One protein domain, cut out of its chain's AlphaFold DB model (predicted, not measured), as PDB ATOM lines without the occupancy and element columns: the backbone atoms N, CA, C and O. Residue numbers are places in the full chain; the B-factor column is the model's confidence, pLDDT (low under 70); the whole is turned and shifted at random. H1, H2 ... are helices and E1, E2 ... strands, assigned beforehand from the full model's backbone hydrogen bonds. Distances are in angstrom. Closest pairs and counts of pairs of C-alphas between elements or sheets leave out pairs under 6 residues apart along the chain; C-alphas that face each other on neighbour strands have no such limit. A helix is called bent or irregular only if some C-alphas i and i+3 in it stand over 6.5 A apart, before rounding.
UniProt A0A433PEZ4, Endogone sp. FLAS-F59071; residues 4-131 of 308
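This is residues 4 to 131 of the 308 residues of a protein of Endogone sp. FLAS-F59071 (UniProt A0A433PEZ4). A strongly twisted five-stranded sheet has its helices gathered round the end where E4 lies: H5 covers E5 and E4, H3 sits by E4, and H2 grazes the sheet. H1 packs on H5 and H4, off the sheet, and the E1 and E2 hairpin makes the end of the domain far from H1. The printed part has 128 residues, with five named helices and five named strands in the order H1 H2 H3 H4 E1 E2 E3 H5 E4 E5. The sheet runs E1 E2 E3 E5 E4, antiparallel throughout, and the class is mixed, helices and strands. The whole is compact, with a radius of gyration of the C-alphas of 13.7 A, and rounded, spanning 38 by 33 by 30 A.

Find C-alpha 4 at (108.636, 158.060, 133.718); from there H1 runs 19.1 A to residue 16. H2 is residues 22 to 31, 14.4 A long, H3 residues 36 to 43, and H4 residues 46 to 50. Look next for E1, residues 62 to 68, 18.0 A, beginning at C-alpha 62 (107.547, 134.145, 108.716). E2, residues 73 to 79, measures 19.0 A, and E3, residues 82 to 88, 18.9 A. H5 spans residues 91 to 102, 18.0 A. E4 is residues 113 to 118, 14.7 A, and E5, residues 125 to 130, 16.5 A, ends at C-alpha 130 (118.999, 138.664, 119.028). H4 and H5 are irregular: C-alphas 47 and 50 are 7.7 A apart, and C-alphas 92 and 95 are 7.1 A apart.

E1, E2 and E3 form a meander, each strand the antiparallel neighbour of the one before; see N 64 and O 76 at 2.9 A, and N 77 and O 84 at 2.9 A. E3 pairs with E5 at N 85 and O 129, 3.0 A, and E5 with E4 at N 126 and O 117, 2.9 A. E3, H5 and E4 make a split strand-helix-strand unit, E5 lying between its strands, with a right-handed crossover. H5 lies over E5 and E4 at a height over the sheet of 10.1 A. H3 and H5 make two layers with the sheet, helices on one face. H2 only grazes the sheet, with its residues 23 to 31. H1 touches H5, the closest C-alphas being those of Leu 7 and Pro 95, 5.0 A, at a shallow tilt of 28 degrees, the same way. With residues 11 to 15 alone H1 touches H4, closest at the C-alphas of Leu 11 and Gln 47, 6.4 A. H3 touches H4 at the C-alphas of Leu 40 and Thr 46, the closest, 4.9 A. In H3 every O i to N i+4 pair is within hydrogen-bond range, against 8 of 9 in H1, 6 of 8 in H5, 2 of 6 in H2 with 3 of 7 O i to N i+3 pairs, and 0 of 1 in H4 with 1 of 2.

The two farthest C-alphas, those of Gln 5 and Gly 81, are 38.9 A apart, and the printed part has no cut. The link from H4 to E1, 11 residues, is long; in it residues 53 to 54 pair parallel with residues 115 to 116 of E4. Confidence is under 70 for 22 residues: 16 to 26, 28 to 30, 32 to 34, 69 to 70 and 105 to 107, while the mean pLDDT of the printed part is 85.1.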
ATOM      1  N   SER A   4     108.354 156.911 134.583       76.44
ATOM      2  CA  SER A   4     108.636 158.060 133.718       76.44
ATOM      3  C   SER A   4     109.945 158.757 134.093       76.44
ATOM      4  O   SER A   4     110.720 159.119 133.212       76.44
ATOM      5  N   GLN A   5     110.220 158.912 135.392       80.94
ATOM      6  CA  GLN A   5     111.476 159.483 135.891       80.94
ATOM      7  C   GLN A   5     112.679 158.609 135.512       80.94
ATOM      8  O   GLN A   5     113.679 159.127 135.015       80.94
ATOM      9  N   ARG A   6     112.556 157.282 135.671       78.50
ATOM     10  CA  ARG A   6     113.588 156.313 135.264       78.50
ATOM     11  C   ARG A   6     113.867 156.375 133.765       78.50
ATOM     12  O   ARG A   6     115.023 156.448 133.357       78.50
ATOM     13  N   LEU A   7     112.812 156.391 132.949       83.94
ATOM     14  CA  LEU A   7     112.938 156.514 131.498       83.94
ATOM     15  C   LEU A   7     113.696 157.790 131.114       83.94
ATOM     16  O   LEU A   7     114.621 157.732 130.308       83.94
ATOM     17  N   GLN A   8     113.338 158.927 131.713       86.31
ATOM     18  CA  GLN A   8     113.986 160.202 131.422       86.31
ATOM     19  C   GLN A   8     115.478 160.186 131.788       86.31
ATOM     20  O   GLN A   8     116.306 160.596 130.975       86.31
ATOM     21  N   GLN A   9     115.830 159.637 132.956       85.31
ATOM     22  CA  GLN A   9     117.221 159.488 133.394       85.31
ATOM     23  C   GLN A   9     118.059 158.667 132.401       85.31
ATOM     24  O   GLN A   9     119.174 159.066 132.055       85.31
ATOM     25  N   LEU A  10     117.521 157.545 131.911       85.38
ATOM     26  CA  LEU A  10     118.201 156.712 130.916       85.38
ATOM     27  C   LEU A  10     118.361 157.443 129.573       85.38
ATOM     28  O   LEU A  10     119.436 157.422 128.971       85.38
ATOM     29  N   LEU A  11     117.314 158.132 129.108       86.06
ATOM     30  CA  LEU A  11     117.352 158.880 127.848       86.06
ATOM     31  C   LEU A  11     118.379 160.016 127.871       86.06
ATOM     32  O   LEU A  11     119.011 160.288 126.849       86.06
ATOM     33  N   ASP A  12     118.560 160.677 129.014       86.12
ATOM     34  CA  ASP A  12     119.561 161.731 129.153       86.12
ATOM     35  C   ASP A  12     120.991 161.175 129.136       86.12
ATOM     36  O   ASP A  12     121.872 161.810 128.556       86.12
ATOM     37  N   ARG A  13     121.221 159.951 129.632       81.00
ATOM     38  CA  ARG A  13     122.521 159.273 129.478       81.00
ATOM     39  C   ARG A  13     122.845 158.910 128.035       81.00
ATOM     40  O   ARG A  13     123.979 159.115 127.609       81.00
ATOM     41  N   ILE A  14     121.864 158.445 127.262       79.44
ATOM     42  CA  ILE A  14     122.076 158.128 125.839       79.44
ATOM     43  C   ILE A  14     122.515 159.359 125.048       79.44
ATOM     44  O   ILE A  14     123.367 159.252 124.175       79.44
ATOM     45  N   LYS A  15     121.999 160.552 125.366       73.25
ATOM     46  CA  LYS A  15     122.449 161.787 124.700       73.25
ATOM     47  C   LYS A  15     123.936 162.078 124.928       73.25
ATOM     48  O   LYS A  15     124.562 162.687 124.067       73.25
ATOM     49  N   LEU A  16     124.480 161.678 126.078       64.94
ATOM     50  CA  LEU A  16     125.877 161.914 126.451       64.94
ATOM     51  C   LEU A  16     126.831 160.889 125.826       64.94
ATOM     52  O   LEU A  16     128.003 161.188 125.609       64.94
ATOM     53  N   GLN A  17     126.337 159.690 125.523       63.88
ATOM     54  CA  GLN A  17     127.108 158.618 124.907       63.88
ATOM     55  C   GLN A  17     126.762 158.560 123.417       63.88
ATOM     56  O   GLN A  17     125.754 157.980 123.027       63.88
ATOM     57  N   MET A  18     127.588 159.163 122.556       55.41
ATOM     58  CA  MET A  18     127.469 158.983 121.101       55.41
ATOM     59  C   MET A  18     127.766 157.520 120.741       55.41
ATOM     60  O   MET A  18     128.895 157.162 120.419       55.41
ATOM     61  N   PHE A  19     126.753 156.663 120.844       62.84
ATOM     62  CA  PHE A  19     126.894 155.221 120.734       62.84
ATOM     63  C   PHE A  19     126.129 154.688 119.523       62.84
ATOM     64  O   PHE A  19     124.908 154.815 119.430       62.84
ATOM     65  N   ILE A  20     126.865 154.063 118.602       61.06
ATOM     66  CA  ILE A  20     126.301 153.214 117.554       61.06
ATOM     67  C   ILE A  20     126.805 151.798 117.832       61.06
ATOM     68  O   ILE A  20     128.006 151.546 117.700       61.06
ATOM     69  N   PRO A  21     125.923 150.864 118.212       65.75
ATOM     70  CA  PRO A  21     126.262 149.454 118.279       65.75
ATOM     71  C   PRO A  21     126.980 148.941 117.020       65.75
ATOM     72  O   PRO A  21     126.448 149.039 115.915       65.75
ATOM     73  N   LEU A  22     128.146 148.304 117.167       63.84
ATOM     74  CA  LEU A  22     128.859 147.682 116.037       63.84
ATOM     75  C   LEU A  22     127.995 146.642 115.301       63.84
ATOM     76  O   LEU A  22     128.022 146.568 114.077       63.84
ATOM     77  N   SER A  23     127.168 145.882 116.025       64.62
ATOM     78  CA  SER A  23     126.237 144.920 115.418       64.62
ATOM     79  C   SER A  23     125.108 145.572 114.620       64.62
ATOM     80  O   SER A  23     124.473 144.897 113.818       64.62
ATOM     81  N   LEU A  24     124.839 146.865 114.826       66.88
ATOM     82  CA  LEU A  24     123.902 147.602 113.983       66.88
ATOM     83  C   LEU A  24     124.534 148.082 112.693       66.88
ATOM     84  O   LEU A  24     123.804 148.247 111.726       66.88
ATOM     85  N   GLN A  25     125.853 148.261 112.631       64.94
ATOM     86  CA  GLN A  25     126.503 148.673 111.388       64.94
ATOM     87  C   GLN A  25     126.279 147.629 110.287       64.94
ATOM     88  O   GLN A  25     125.872 147.994 109.188       64.94
ATOM     89  N   SER A  26     126.416 146.337 110.600       69.62
ATOM     90  CA  SER A  26     126.153 145.257 109.639       69.62
ATOM     91  C   SER A  26     124.676 145.147 109.253       69.62
ATOM     92  O   SER A  26     124.368 144.975 108.079       69.62
ATOM     93  N   LEU A  27     123.754 145.286 110.211       75.00
ATOM     94  CA  LEU A  27     122.313 145.213 109.940       75.00
ATOM     95  C   LEU A  27     121.785 146.455 109.205       75.00
ATOM     96  O   LEU A  27     120.908 146.342 108.355       75.00
ATOM     97  N   SER A  28     122.326 147.641 109.480       69.38
ATOM     98  CA  SER A  28     121.865 148.901 108.884       69.38
ATOM     99  C   SER A  28     122.054 148.960 107.367       69.38
ATOM    100  O   SER A  28     121.283 149.637 106.697       69.38
ATOM    101  N   ILE A  29     123.007 148.197 106.818       68.31
ATOM    102  CA  ILE A  29     123.193 148.043 105.365       68.31
ATOM    103  C   ILE A  29     121.940 147.441 104.723       68.31
ATOM    104  O   ILE A  29     121.554 147.831 103.626       68.31
ATOM    105  N   TYR A  30     121.300 146.504 105.419       66.88
ATOM    106  CA  TYR A  30     120.151 145.777 104.900       66.88
ATOM    107  C   TYR A  30     118.831 146.420 105.312       66.88
ATOM    108  O   TYR A  30     117.890 146.382 104.536       66.88
ATOM    109  N   PHE A  31     118.765 147.018 106.508       70.94
ATOM    110  CA  PHE A  31     117.519 147.368 107.201       70.94
ATOM    111  C   PHE A  31     117.337 148.864 107.519       70.94
ATOM    112  O   PHE A  31     116.423 149.220 108.262       70.94
ATOM    113  N   SER A  32     118.181 149.766 107.009       63.53
ATOM    114  CA  SER A  32     118.031 151.201 107.295       63.53
ATOM    115  C   SER A  32     116.924 151.844 106.457       63.53
ATOM    116  O   SER A  32     116.989 151.884 105.230       63.53
ATOM    117  N   THR A  33     115.918 152.396 107.137       59.41
ATOM    118  CA  THR A  33     114.856 153.215 106.541       59.41
ATOM    119  C   THR A  33     114.740 154.553 107.290       59.41
ATOM    120  O   THR A  33     114.944 154.594 108.510       59.41
ATOM    121  N   PRO A  34     114.378 155.666 106.617       63.88
ATOM    122  CA  PRO A  34     114.140 156.969 107.261       63.88
ATOM    123  C   PRO A  34     113.060 156.945 108.365       63.88
ATOM    124  O   PRO A  34     112.979 157.858 109.193       63.88
ATOM    125  N   ASP A  35     112.238 155.893 108.399       77.25
ATOM    126  CA  ASP A  35     111.021 155.799 109.205       77.25
ATOM    127  C   ASP A  35     111.262 155.540 110.695       77.25
ATOM    128  O   ASP A  35     110.375 155.813 111.514       77.25
ATOM    129  N   VAL A  36     112.460 155.088 111.095       85.44
ATOM    130  CA  VAL A  36     112.744 154.813 112.516       85.44
ATOM    131  C   VAL A  36     112.496 156.048 113.385       85.44
ATOM    132  O   VAL A  36     111.872 155.955 114.440       85.44
ATOM    133  N   ILE A  37     112.856 157.241 112.901       89.00
ATOM    134  CA  ILE A  37     112.651 158.502 113.625       89.00
ATOM    135  C   ILE A  37     111.158 158.775 113.842       89.00
ATOM    136  O   ILE A  37     110.768 159.222 114.923       89.00
ATOM    137  N   MET A  38     110.308 158.508 112.844       91.88
ATOM    138  CA  MET A  38     108.858 158.678 112.972       91.88
ATOM    139  C   MET A  38     108.306 157.771 114.076       91.88
ATOM    140  O   MET A  38     107.519 158.219 114.915       91.88
ATOM    141  N   HIS A  39     108.715 156.503 114.099       92.94
ATOM    142  CA  HIS A  39     108.247 155.554 115.105       92.94
ATOM    143  C   HIS A  39     108.762 155.893 116.506       92.94
ATOM    144  O   HIS A  39     107.979 155.868 117.456       92.94
ATOM    145  N   LEU A  40     110.023 156.307 116.634       92.75
ATOM    146  CA  LEU A  40     110.590 156.750 117.908       92.75
ATOM    147  C   LEU A  40     109.928 158.032 118.431       92.75
ATOM    148  O   LEU A  40     109.728 158.156 119.638       92.75
ATOM    149  N   LYS A  41     109.521 158.960 117.547       93.25
ATOM    150  CA  LYS A  41     108.716 160.142 117.920       93.25
ATOM    151  C   LYS A  41     107.385 159.736 118.548       93.25
ATOM    152  O   LYS A  41     107.039 160.261 119.601       93.25
ATOM    153  N   LYS A  42     106.671 158.773 117.952       93.44
ATOM    154  CA  LYS A  42     105.395 158.257 118.491       93.44
ATOM    155  C   LYS A  42     105.560 157.609 119.870       93.44
ATOM    156  O   LYS A  42     104.645 157.675 120.684       93.44
ATOM    157  N   LEU A  43     106.717 157.001 120.126       92.88
ATOM    158  CA  LEU A  43     107.043 156.347 121.395       92.88
ATOM    159  C   LEU A  43     107.703 157.286 122.425       92.88
ATOM    160  O   LEU A  43     107.883 156.884 123.569       92.88
ATOM    161  N   GLY A  44     108.054 158.523 122.050       92.88
ATOM    162  CA  GLY A  44     108.704 159.490 122.944       92.88
ATOM    163  C   GLY A  44     110.177 159.192 123.261       92.88
ATOM    164  O   GLY A  44     110.679 159.649 124.280       92.88
ATOM    165  N   ILE A  45     110.867 158.432 122.405       92.06
ATOM    166  CA  ILE A  45     112.240 157.923 122.620       92.06
ATOM    167  C   ILE A  45     113.164 158.256 121.437       92.06
ATOM    168  O   ILE A  45     113.974 157.447 120.987       92.06
ATOM    169  N   THR A  46     113.035 159.463 120.884       91.44
ATOM    170  CA  THR A  46     113.792 159.933 119.704       91.44
ATOM    171  C   THR A  46     115.305 159.968 119.900       91.44
ATOM    172  O   THR A  46     116.050 159.966 118.920       91.44
ATOM    173  N   GLN A  47     115.766 159.960 121.148       90.25
ATOM    174  CA  GLN A  47     117.164 159.845 121.542       90.25
ATOM    175  C   GLN A  47     117.803 158.557 120.999       90.25
ATOM    176  O   GLN A  47     118.993 158.557 120.710       90.25
ATOM    177  N   LEU A  48     117.015 157.495 120.781       88.69
ATOM    178  CA  LEU A  48     117.498 156.204 120.275       88.69
ATOM    179  C   LEU A  48     117.703 156.156 118.754       88.69
ATOM    180  O   LEU A  48     117.999 155.093 118.218       88.69
ATOM    181  N   LYS A  49     117.536 157.271 118.030       87.06
ATOM    182  CA  LYS A  49     117.535 157.296 116.551       87.06
ATOM    183  C   LYS A  49     118.787 156.717 115.883       87.06
ATOM    184  O   LYS A  49     118.700 156.282 114.745       87.06
ATOM    185  N   ASN A  50     119.922 156.718 116.581       83.94
ATOM    186  CA  ASN A  50     121.192 156.181 116.083       83.94
ATOM    187  C   ASN A  50     121.515 154.791 116.660       83.94
ATOM    188  O   ASN A  50     122.548 154.212 116.340       83.94
ATOM    189  N   CYS A  51     120.653 154.276 117.536       86.38
ATOM    190  CA  CYS A  51     120.882 153.061 118.309       86.38
ATOM    191  C   CYS A  51     119.877 151.955 117.983       86.38
ATOM    192  O   CYS A  51     119.953 150.889 118.579       86.38
ATOM    193  N   LEU A  52     118.912 152.215 117.100       89.19
ATOM    194  CA  LEU A  52     117.880 151.269 116.697       89.19
ATOM    195  C   LEU A  52     117.611 151.410 115.202       89.19
ATOM    196  O   LEU A  52     117.633 152.518 114.664       89.19
ATOM    197  N   ILE A  53     117.297 150.293 114.554       89.75
ATOM    198  CA  ILE A  53     116.796 150.257 113.174       89.75
ATOM    199  C   ILE A  53     115.282 150.039 113.149       89.75
ATOM    200  O   ILE A  53     114.690 149.544 114.113       89.75
ATOM    201  N   TRP A  54     114.652 150.398 112.036       91.94
ATOM    202  CA  TRP A  54     113.268 150.034 111.750       91.94
ATOM    203  C   TRP A  54     113.245 148.951 110.680       91.94
ATOM    204  O   TRP A  54     113.639 149.205 109.544       91.94
ATOM    205  N   ILE A  55     112.775 147.759 111.046       91.44
ATOM    206  CA  ILE A  55     112.588 146.663 110.090       91.44
ATOM    207  C   ILE A  55     111.142 146.701 109.609       91.44
ATOM    208  O   ILE A  55     110.216 146.649 110.425       91.44
ATOM    209  N   LEU A  56     110.942 146.791 108.292       91.19
ATOM    210  CA  LEU A  56     109.603 146.776 107.710       91.19
ATOM    211  C   LEU A  56     108.904 145.446 108.043       91.19
ATOM    212  O   LEU A  56     109.513 144.395 107.849       91.19
ATOM    213  N   PRO A  57     107.650 145.469 108.538       91.06
ATOM    214  CA  PRO A  57     106.916 144.246 108.875       91.06
ATOM    215  C   PRO A  57     106.891 143.217 107.739       91.06
ATOM    216  O   PRO A  57     107.090 142.033 107.984       91.06
ATOM    217  N   ASP A  58     106.742 143.686 106.499       89.50
ATOM    218  CA  ASP A  58     106.632 142.842 105.300       89.50
ATOM    219  C   ASP A  58     107.943 142.137 104.917       89.50
ATOM    220  O   ASP A  58     107.960 141.289 104.029       89.50
ATOM    221  N   TRP A  59     109.061 142.475 105.563       91.06
ATOM    222  CA  TRP A  59     110.341 141.799 105.336       91.06
ATOM    223  C   TRP A  59     110.505 140.526 106.161       91.06
ATOM    224  O   TRP A  59     111.418 139.739 105.897       91.06
ATOM    225  N   PHE A  60     109.652 140.320 107.162       91.50
ATOM    226  CA  PHE A  60     109.603 139.058 107.876       91.50
ATOM    227  C   PHE A  60     108.843 138.042 107.027       91.50
ATOM    228  O   PHE A  60     107.633 138.150 106.853       91.50
ATOM    229  N   MET A  61     109.567 137.052 106.501       84.56
ATOM    230  CA  MET A  61     108.983 135.983 105.678       84.56
ATOM    231  C   MET A  61     108.010 135.122 106.490       84.56
ATOM    232  O   MET A  61     106.993 134.667 105.978       84.56
ATOM    233  N   GLU A  62     108.333 134.919 107.766       85.19
ATOM    234  CA  GLU A  62     107.547 134.145 108.716       85.19
ATOM    235  C   GLU A  62     107.666 134.783 110.103       85.19
ATOM    236  O   GLU A  62     108.757 135.214 110.501       85.19
ATOM    237  N   ILE A  63     106.539 134.850 110.816       92.50
ATOM    238  CA  ILE A  63     106.465 135.230 112.228       92.50
ATOM    239  C   ILE A  63     105.756 134.099 112.973       92.50
ATOM    240  O   ILE A  63     104.545 133.926 112.859       92.50
ATOM    241  N   GLU A  64     106.527 133.341 113.741       94.62
ATOM    242  CA  GLU A  64     106.079 132.180 114.508       94.62
ATOM    243  C   GLU A  64     105.900 132.580 115.977       94.62
ATOM    244  O   GLU A  64     106.799 133.168 116.576       94.62
ATOM    245  N   TYR A  65     104.755 132.282 116.589       94.69
ATOM    246  CA  TYR A  65     104.558 132.527 118.019       94.69
ATOM    247  C   TYR A  65     105.378 131.537 118.853       94.69
ATOM    248  O   TYR A  65     105.207 130.331 118.715       94.69
ATOM    249  N   LEU A  66     106.240 132.051 119.735       90.81
ATOM    250  CA  LEU A  66     107.076 131.230 120.616       90.81
ATOM    251  C   LEU A  66     106.446 131.023 121.993       90.81
ATOM    252  O   LEU A  66     106.656 129.991 122.620       90.81
ATOM    253  N   GLY A  67     105.705 132.015 122.485       88.56
ATOM    254  CA  GLY A  67     105.124 131.963 123.818       88.56
ATOM    255  C   GLY A  67     104.771 133.335 124.372       88.56
ATOM    256  O   GLY A  67     104.987 134.378 123.751       88.56
ATOM    257  N   GLU A  68     104.203 133.338 125.570       84.31
ATOM    258  CA  GLU A  68     103.902 134.538 126.342       84.31
ATOM    259  C   GLU A  68     104.533 134.383 127.722       84.31
ATOM    260  O   GLU A  68     104.167 133.492 128.484       84.31
ATOM    261  N   GLY A  69     105.529 135.226 128.004       69.81
ATOM    262  CA  GLY A  69     106.116 135.323 129.337       69.81
ATOM    263  C   GLY A  69     105.234 136.153 130.270       69.81
ATOM    264  O   GLY A  69     104.150 136.603 129.896       69.81
ATOM    265  N   GLY A  70     105.738 136.461 131.466       68.00
ATOM    266  CA  GLY A  70     105.003 137.250 132.465       68.00
ATOM    267  C   GLY A  70     104.605 138.667 132.019       68.00
ATOM    268  O   GLY A  70     103.755 139.289 132.657       68.00
ATOM    269  N   PHE A  71     105.191 139.182 130.927       74.94
ATOM    270  CA  PHE A  71     105.030 140.576 130.502       74.94
ATOM    271  C   PHE A  71     104.560 140.771 129.058       74.94
ATOM    272  O   PHE A  71     103.859 141.751 128.778       74.94
ATOM    273  N   ALA A  72     104.941 139.894 128.129       87.38
ATOM    274  CA  ALA A  72     104.713 140.102 126.703       87.38
ATOM    275  C   ALA A  72     104.728 138.796 125.902       87.38
ATOM    276  O   ALA A  72     105.402 137.830 126.260       87.38
ATOM    277  N   LYS A  73     104.024 138.824 124.766       93.81
ATOM    278  CA  LYS A  73     104.123 137.798 123.728       93.81
ATOM    279  C   LYS A  73     105.452 137.914 122.997       93.81
ATOM    280  O   LYS A  73     105.901 139.027 122.703       93.81
ATOM    281  N   VAL A  74     106.039 136.768 122.687       94.75
ATOM    282  CA  VAL A  74     107.298 136.639 121.963       94.75
ATOM    283  C   VAL A  74     107.066 135.788 120.721       94.75
ATOM    284  O   VAL A  74     106.382 134.766 120.758       94.75
ATOM    285  N   TYR A  75     107.650 136.228 119.618       96.00
ATOM    286  CA  TYR A  75     107.615 135.561 118.328       96.00
ATOM    287  C   TYR A  75     109.043 135.354 117.817       96.00
ATOM    288  O   TYR A  75     109.974 136.049 118.230       96.00
ATOM    289  N   LYS A  76     109.221 134.427 116.887       96.12
ATOM    290  CA  LYS A  76     110.419 134.267 116.071       96.12
ATOM    291  C   LYS A  76     110.135 134.858 114.703       96.12
ATOM    292  O   LYS A  76     109.103 134.556 114.115       96.12
ATOM    293  N   GLY A  77     111.035 135.696 114.208       95.88
ATOM    294  CA  GLY A  77     110.921 136.295 112.882       95.88
ATOM    295  C   GLY A  77     112.172 136.052 112.056       95.88
ATOM    296  O   GLY A  77     113.276 136.208 112.574       95.88
ATOM    297  N   THR A  78     112.009 135.730 110.773       94.75
ATOM    298  CA  THR A  78     113.138 135.605 109.836       94.75
ATOM    299  C   THR A  78     113.065 136.684 108.762       94.75
ATOM    300  O   THR A  78     112.080 136.752 108.029       94.75
ATOM    301  N   ALA A  79     114.110 137.504 108.643       91.44
ATOM    302  CA  ALA A  79     114.213 138.554 107.630       91.44
ATOM    303  C   ALA A  79     115.627 138.590 107.035       91.44
ATOM    304  O   ALA A  79     116.614 138.620 107.770       91.44
ATOM    305  N   ASN A  80     115.729 138.586 105.702       87.75
ATOM    306  CA  ASN A  80     117.002 138.587 104.963       87.75
ATOM    307  C   ASN A  80     118.016 137.521 105.455       87.75
ATOM    308  O   ASN A  80     119.198 137.803 105.626       87.75
ATOM    309  N   GLY A  81     117.536 136.311 105.771       87.75
ATOM    310  CA  GLY A  81     118.362 135.211 106.297       87.75
ATOM    311  C   GLY A  81     118.763 135.326 107.776       87.75
ATOM    312  O   GLY A  81     119.343 134.388 108.316       87.75
ATOM    313  N   TYR A  82     118.430 136.426 108.453       90.31
ATOM    314  CA  TYR A  82     118.649 136.599 109.888       90.31
ATOM    315  C   TYR A  82     117.423 136.164 110.688       90.31
ATOM    316  O   TYR A  82     116.290 136.476 110.320       90.31
ATOM    317  N   VAL A  83     117.666 135.492 111.814       93.88
ATOM    318  CA  VAL A  83     116.631 135.064 112.762       93.88
ATOM    319  C   VAL A  83     116.626 136.002 113.968       93.88
ATOM    320  O   VAL A  83     117.668 136.265 114.574       93.88
ATOM    321  N   PHE A  84     115.442 136.481 114.334       95.62
ATOM    322  CA  PHE A  84     115.215 137.426 115.422       95.62
ATOM    323  C   PHE A  84     114.187 136.897 116.417       95.62
ATOM    324  O   PHE A  84     113.233 136.211 116.042       95.62
ATOM    325  N   ALA A  85     114.351 137.279 117.682       96.19
ATOM    326  CA  ALA A  85     113.264 137.254 118.648       96.19
ATOM    327  C   ALA A  85     112.504 138.586 118.559       96.19
ATOM    328  O   ALA A  85     113.113 139.657 118.568       96.19
ATOM    329  N   LEU A  86     111.180 138.522 118.454       96.56
ATOM    330  CA  LEU A  86     110.290 139.672 118.349       96.56
ATOM    331  C   LEU A  86     109.392 139.723 119.586       96.56
ATOM    332  O   LEU A  86     108.494 138.899 119.732       96.56
ATOM    333  N   LYS A  87     109.616 140.680 120.486       95.69
ATOM    334  CA  LYS A  87     108.866 140.802 121.752       95.69
ATOM    335  C   LYS A  87     107.863 141.951 121.679       95.69
ATOM    336  O   LYS A  87     108.251 143.057 121.310       95.69
ATOM    337  N   GLU A  88     106.592 141.734 122.032       95.56
ATOM    338  CA  GLU A  88     105.596 142.820 122.082       95.56
ATOM    339  C   GLU A  88     106.068 143.958 122.998       95.56
ATOM    340  O   GLU A  88     106.348 143.750 124.176       95.56
ATOM    341  N   LEU A  89     106.124 145.177 122.455       93.81
ATOM    342  CA  LEU A  89     106.549 146.372 123.175       93.81
ATOM    343  C   LEU A  89     105.336 147.145 123.695       93.81
ATOM    344  O   LEU A  89     104.566 147.725 122.923       93.81
ATOM    345  N   LYS A  90     105.204 147.210 125.020       90.31
ATOM    346  CA  LYS A  90     104.214 148.039 125.722       90.31
ATOM    347  C   LYS A  90     104.868 149.316 126.260       90.31
ATOM    348  O   LYS A  90     106.079 149.382 126.448       90.31
ATOM    349  N   LYS A  91     104.073 150.352 126.550       85.81
ATOM    350  CA  LYS A  91     104.592 151.655 127.022       85.81
ATOM    351  C   LYS A  91     105.393 151.549 128.330       85.81
ATOM    352  O   LYS A  91     106.390 152.243 128.494       85.81
ATOM    353  N   ASN A  92     104.984 150.670 129.242       84.38
ATOM    354  CA  ASN A  92     105.684 150.405 130.503       84.38
ATOM    355  C   ASN A  92     107.011 149.640 130.329       84.38
ATOM    356  O   ASN A  92     107.756 149.521 131.293       84.38
ATOM    357  N   MET A  93     107.321 149.162 129.119       88.50
ATOM    358  CA  MET A  93     108.569 148.468 128.775       88.50
ATOM    359  C   MET A  93     109.578 149.380 128.060       88.50
ATOM    360  O   MET A  93     110.657 148.947 127.669       88.50
ATOM    361  N   LEU A  94     109.271 150.669 127.878       90.38
ATOM    362  CA  LEU A  94     110.247 151.614 127.326       90.38
ATOM    363  C   LEU A  94     111.529 151.723 128.179       90.38
ATOM    364  O   LEU A  94     112.599 151.798 127.578       90.38
ATOM    365  N   PRO A  95     111.490 151.682 129.530       88.75
ATOM    366  CA  PRO A  95     112.711 151.606 130.331       88.75
ATOM    367  C   PRO A  95     113.562 150.367 130.022       88.75
ATOM    368  O   PRO A  95     114.774 150.506 129.893       88.75
ATOM    369  N   GLU A  96     112.944 149.192 129.835       89.62
ATOM    370  CA  GLU A  96     113.630 147.960 129.404       89.62
ATOM    371  C   GLU A  96     114.341 148.188 128.065       89.62
ATOM    372  O   GLU A  96     115.536 147.926 127.952       89.62
ATOM    373  N   LEU A  97     113.637 148.722 127.063       91.56
ATOM    374  CA  LEU A  97     114.210 149.002 125.744       91.56
ATOM    375  C   LEU A  97     115.426 149.936 125.832       91.56
ATOM    376  O   LEU A  97     116.480 149.645 125.270       91.56
ATOM    377  N   VAL A  98     115.291 151.059 126.542       90.69
ATOM    378  CA  VAL A  98     116.359 152.062 126.662       90.69
ATOM    379  C   VAL A  98     117.546 151.502 127.453       90.69
ATOM    380  O   VAL A  98     118.693 151.720 127.062       90.69
ATOM    381  N   LEU A  99     117.292 150.740 128.523       89.12
ATOM    382  CA  LEU A  99     118.342 150.088 129.303       89.12
ATOM    383  C   LEU A  99     119.081 149.032 128.470       89.12
ATOM    384  O   LEU A  99     120.307 149.011 128.483       89.12
ATOM    385  N   ASN A 100     118.371 148.211 127.692       90.25
ATOM    386  CA  ASN A 100     118.995 147.258 126.769       90.25
ATOM    387  C   ASN A 100     119.916 147.958 125.765       90.25
ATOM    388  O   ASN A 100     121.012 147.473 125.504       90.25
ATOM    389  N   VAL A 101     119.497 149.108 125.227       88.44
ATOM    390  CA  VAL A 101     120.325 149.901 124.308       88.44
ATOM    391  C   VAL A 101     121.575 150.453 125.001       88.44
ATOM    392  O   VAL A 101     122.656 150.388 124.425       88.44
ATOM    393  N   LEU A 102     121.461 150.950 126.234       86.00
ATOM    394  CA  LEU A 102     122.613 151.420 127.018       86.00
ATOM    395  C   LEU A 102     123.593 150.294 127.353       86.00
ATOM    396  O   LEU A 102     124.807 150.487 127.333       86.00
ATOM    397  N   LEU A 103     123.066 149.108 127.650       85.31
ATOM    398  CA  LEU A 103     123.867 147.936 127.983       85.31
ATOM    399  C   LEU A 103     124.336 147.163 126.749       85.31
ATOM    400  O   LEU A 103     125.081 146.192 126.903       85.31
ATOM    401  N   HIS A 104     123.954 147.593 125.546       80.12
ATOM    402  CA  HIS A 104     124.226 146.894 124.302       80.12
ATOM    403  C   HIS A 104     125.740 146.750 124.073       80.12
ATOM    404  O   HIS A 104     126.431 147.659 123.620       80.12
ATOM    405  N   SER A 105     126.271 145.558 124.322       69.88
ATOM    406  CA  SER A 105     127.676 145.214 124.115       69.88
ATOM    407  C   SER A 105     127.817 143.701 124.127       69.88
ATOM    408  O   SER A 105     127.191 143.014 124.937       69.88
ATOM    409  N   SER A 106     128.702 143.163 123.286       59.19
ATOM    410  CA  SER A 106     128.991 141.724 123.267       59.19
ATOM    411  C   SER A 106     129.453 141.194 124.633       59.19
ATOM    412  O   SER A 106     129.211 140.026 124.944       59.19
ATOM    413  N   LYS A 107     130.040 142.063 125.469       65.75
ATOM    414  CA  LYS A 107     130.637 141.731 126.770       65.75
ATOM    415  C   LYS A 107     129.708 141.912 127.976       65.75
ATOM    416  O   LYS A 107     130.045 141.436 129.052       65.75
ATOM    417  N   ASN A 108     128.557 142.566 127.821       70.12
ATOM    418  CA  ASN A 108     127.753 142.999 128.974       70.12
ATOM    419  C   ASN A 108     126.717 141.970 129.446       70.12
ATOM    420  O   ASN A 108     126.009 142.229 130.410       70.12
ATOM    421  N   GLY A 109     126.623 140.810 128.787       80.12
ATOM    422  CA  GLY A 109     125.758 139.718 129.244       80.12
ATOM    423  C   GLY A 109     124.250 139.963 129.095       80.12
ATOM    424  O   GLY A 109     123.484 139.191 129.647       80.12
ATOM    425  N   VAL A 110     123.814 140.977 128.340       89.38
ATOM    426  CA  VAL A 110     122.398 141.235 127.996       89.38
ATOM    427  C   VAL A 110     122.132 140.821 126.546       89.38
ATOM    428  O   VAL A 110     123.036 140.897 125.707       89.38
ATOM    429  N   VAL A 111     120.915 140.375 126.231       90.44
ATOM    430  CA  VAL A 111     120.494 140.168 124.837       90.44
ATOM    431  C   VAL A 111     120.420 141.501 124.097       90.44
ATOM    432  O   VAL A 111     119.754 142.441 124.511       90.44
ATOM    433  N   ASN A 112     121.083 141.570 122.948       89.38
ATOM    434  CA  ASN A 112     121.098 142.782 122.146       89.38
ATOM    435  C   ASN A 112     119.720 143.061 121.532       89.38
ATOM    436  O   ASN A 112     119.134 142.198 120.875       89.38
ATOM    437  N   VAL A 113     119.257 144.302 121.688       91.44
ATOM    438  CA  VAL A 113     118.137 144.858 120.925       91.44
ATOM    439  C   VAL A 113     118.695 145.556 119.692       91.44
ATOM    440  O   VAL A 113     119.564 146.419 119.802       91.44
ATOM    441  N   TYR A 114     118.181 145.195 118.521       90.69
ATOM    442  CA  TYR A 114     118.600 145.789 117.256       90.69
ATOM    443  C   TYR A 114     117.672 146.909 116.796       90.69
ATOM    444  O   TYR A 114     118.100 147.882 116.180       90.69
ATOM    445  N   GLY A 115     116.378 146.788 117.060       92.44
ATOM    446  CA  GLY A 115     115.432 147.690 116.434       92.44
ATOM    447  C   GLY A 115     114.001 147.496 116.870       92.44
ATOM    448  O   GLY A 115     113.703 146.822 117.856       92.44
ATOM    449  N   LEU A 116     113.121 148.103 116.091       94.56
ATOM    450  CA  LEU A 116     111.682 148.008 116.242       94.56
ATOM    451  C   LEU A 116     111.054 147.561 114.926       94.56
ATOM    452  O   LEU A 116     111.566 147.830 113.838       94.56
ATOM    453  N   THR A 117     109.904 146.916 115.046       95.12
ATOM    454  CA  THR A 117     109.002 146.643 113.931       95.12
ATOM    455  C   THR A 117     107.556 146.686 114.430       95.12
ATOM    456  O   THR A 117     107.280 147.091 115.569       95.12
ATOM    457  N   LYS A 118     106.610 146.287 113.583       94.81
ATOM    458  CA  LYS A 118     105.218 146.053 113.946       94.81
ATOM    459  C   LYS A 118     104.799 144.648 113.561       94.81
ATOM    460  O   LYS A 118     105.203 144.134 112.529       94.81
ATOM    461  N   HIS A 119     103.918 144.074 114.364       94.81
ATOM    462  CA  HIS A 119     103.227 142.855 113.983       94.81
ATOM    463  C   HIS A 119     102.304 143.150 112.782       94.81
ATOM    464  O   HIS A 119     101.496 144.079 112.887       94.81
ATOM    465  N   PRO A 120     102.363 142.383 111.677       90.62
ATOM    466  CA  PRO A 120     101.653 142.726 110.443       90.62
ATOM    467  C   PRO A 120     100.126 142.731 110.613       90.62
ATOM    468  O   PRO A 120      99.447 143.615 110.106       90.62
ATOM    469  N   GLN A 121      99.585 141.803 111.406       90.25
ATOM    470  CA  GLN A 121      98.140 141.685 111.643       90.25
ATOM    471  C   GLN A 121      97.616 142.615 112.748       90.25
ATOM    472  O   GLN A 121      96.543 143.191 112.610       90.25
ATOM    473  N   THR A 122      98.337 142.762 113.865       92.81
ATOM    474  CA  THR A 122      97.828 143.511 115.035       92.81
ATOM    475  C   THR A 122      98.307 144.961 115.086       92.81
ATOM    476  O   THR A 122      97.847 145.729 115.930       92.81
ATOM    477  N   ALA A 123      99.259 145.340 114.226       93.06
ATOM    478  CA  ALA A 123      99.920 146.646 114.186       93.06
ATOM    479  C   ALA A 123     100.582 147.094 115.509       93.06
ATOM    480  O   ALA A 123     100.994 148.258 115.629       93.06
ATOM    481  N   LYS A 124     100.711 146.187 116.488       95.44
ATOM    482  CA  LYS A 124     101.428 146.411 117.748       95.44
ATOM    483  C   LYS A 124     102.927 146.510 117.497       95.44
ATOM    484  O   LYS A 124     103.456 145.814 116.634       95.44
ATOM    485  N   TYR A 125     103.610 147.348 118.272       96.50
ATOM    486  CA  TYR A 125     105.068 147.445 118.223       96.50
ATOM    487  C   TYR A 125     105.726 146.172 118.756       96.50
ATOM    488  O   TYR A 125     105.285 145.625 119.766       96.50
ATOM    489  N   LEU A 126     106.801 145.746 118.096       96.44
ATOM    490  CA  LEU A 126     107.661 144.647 118.524       96.44
ATOM    491  C   LEU A 126     109.101 145.160 118.674       96.44
ATOM    492  O   LEU A 126     109.587 145.893 117.810       96.44
ATOM    493  N   MET A 127     109.780 144.767 119.751       95.50
ATOM    494  CA  MET A 127     111.234 144.876 119.882       95.50
ATOM    495  C   MET A 127     111.892 143.768 119.070       95.50
ATOM    496  O   MET A 127     111.539 142.603 119.234       95.50
ATOM    497  N   VAL A 128     112.855 144.128 118.225       95.12
ATOM    498  CA  VAL A 128     113.669 143.186 117.449       95.12
ATOM    499  C   VAL A 128     114.944 142.896 118.230       95.12
ATOM    500  O   VAL A 128     115.758 143.796 118.441       95.12
ATOM    501  N   MET A 129     115.127 141.648 118.648       94.56
ATOM    502  CA  MET A 129     116.200 141.209 119.540       94.56
ATOM    503  C   MET A 129     116.992 140.054 118.921       94.56
ATOM    504  O   MET A 129     116.500 139.341 118.041       94.56
ATOM    505  N   ALA A 130     118.221 139.843 119.395       93.56
ATOM    506  CA  ALA A 130     118.999 138.664 119.028       93.56
ATOM    507  C   ALA A 130     118.266 137.377 119.436       93.56
ATOM    508  O   ALA A 130     117.826 137.241 120.577       93.56
ATOM    509  N   TYR A 131     118.153 136.426 118.508       94.12
ATOM    510  CA  TYR A 131     117.539 135.133 118.787       94.12
ATOM    511  C   TYR A 131     118.536 134.193 119.482       94.12
ATOM    512  O   TYR A 131     119.573 133.824 118.921       94.12
TER     513      TYR A 131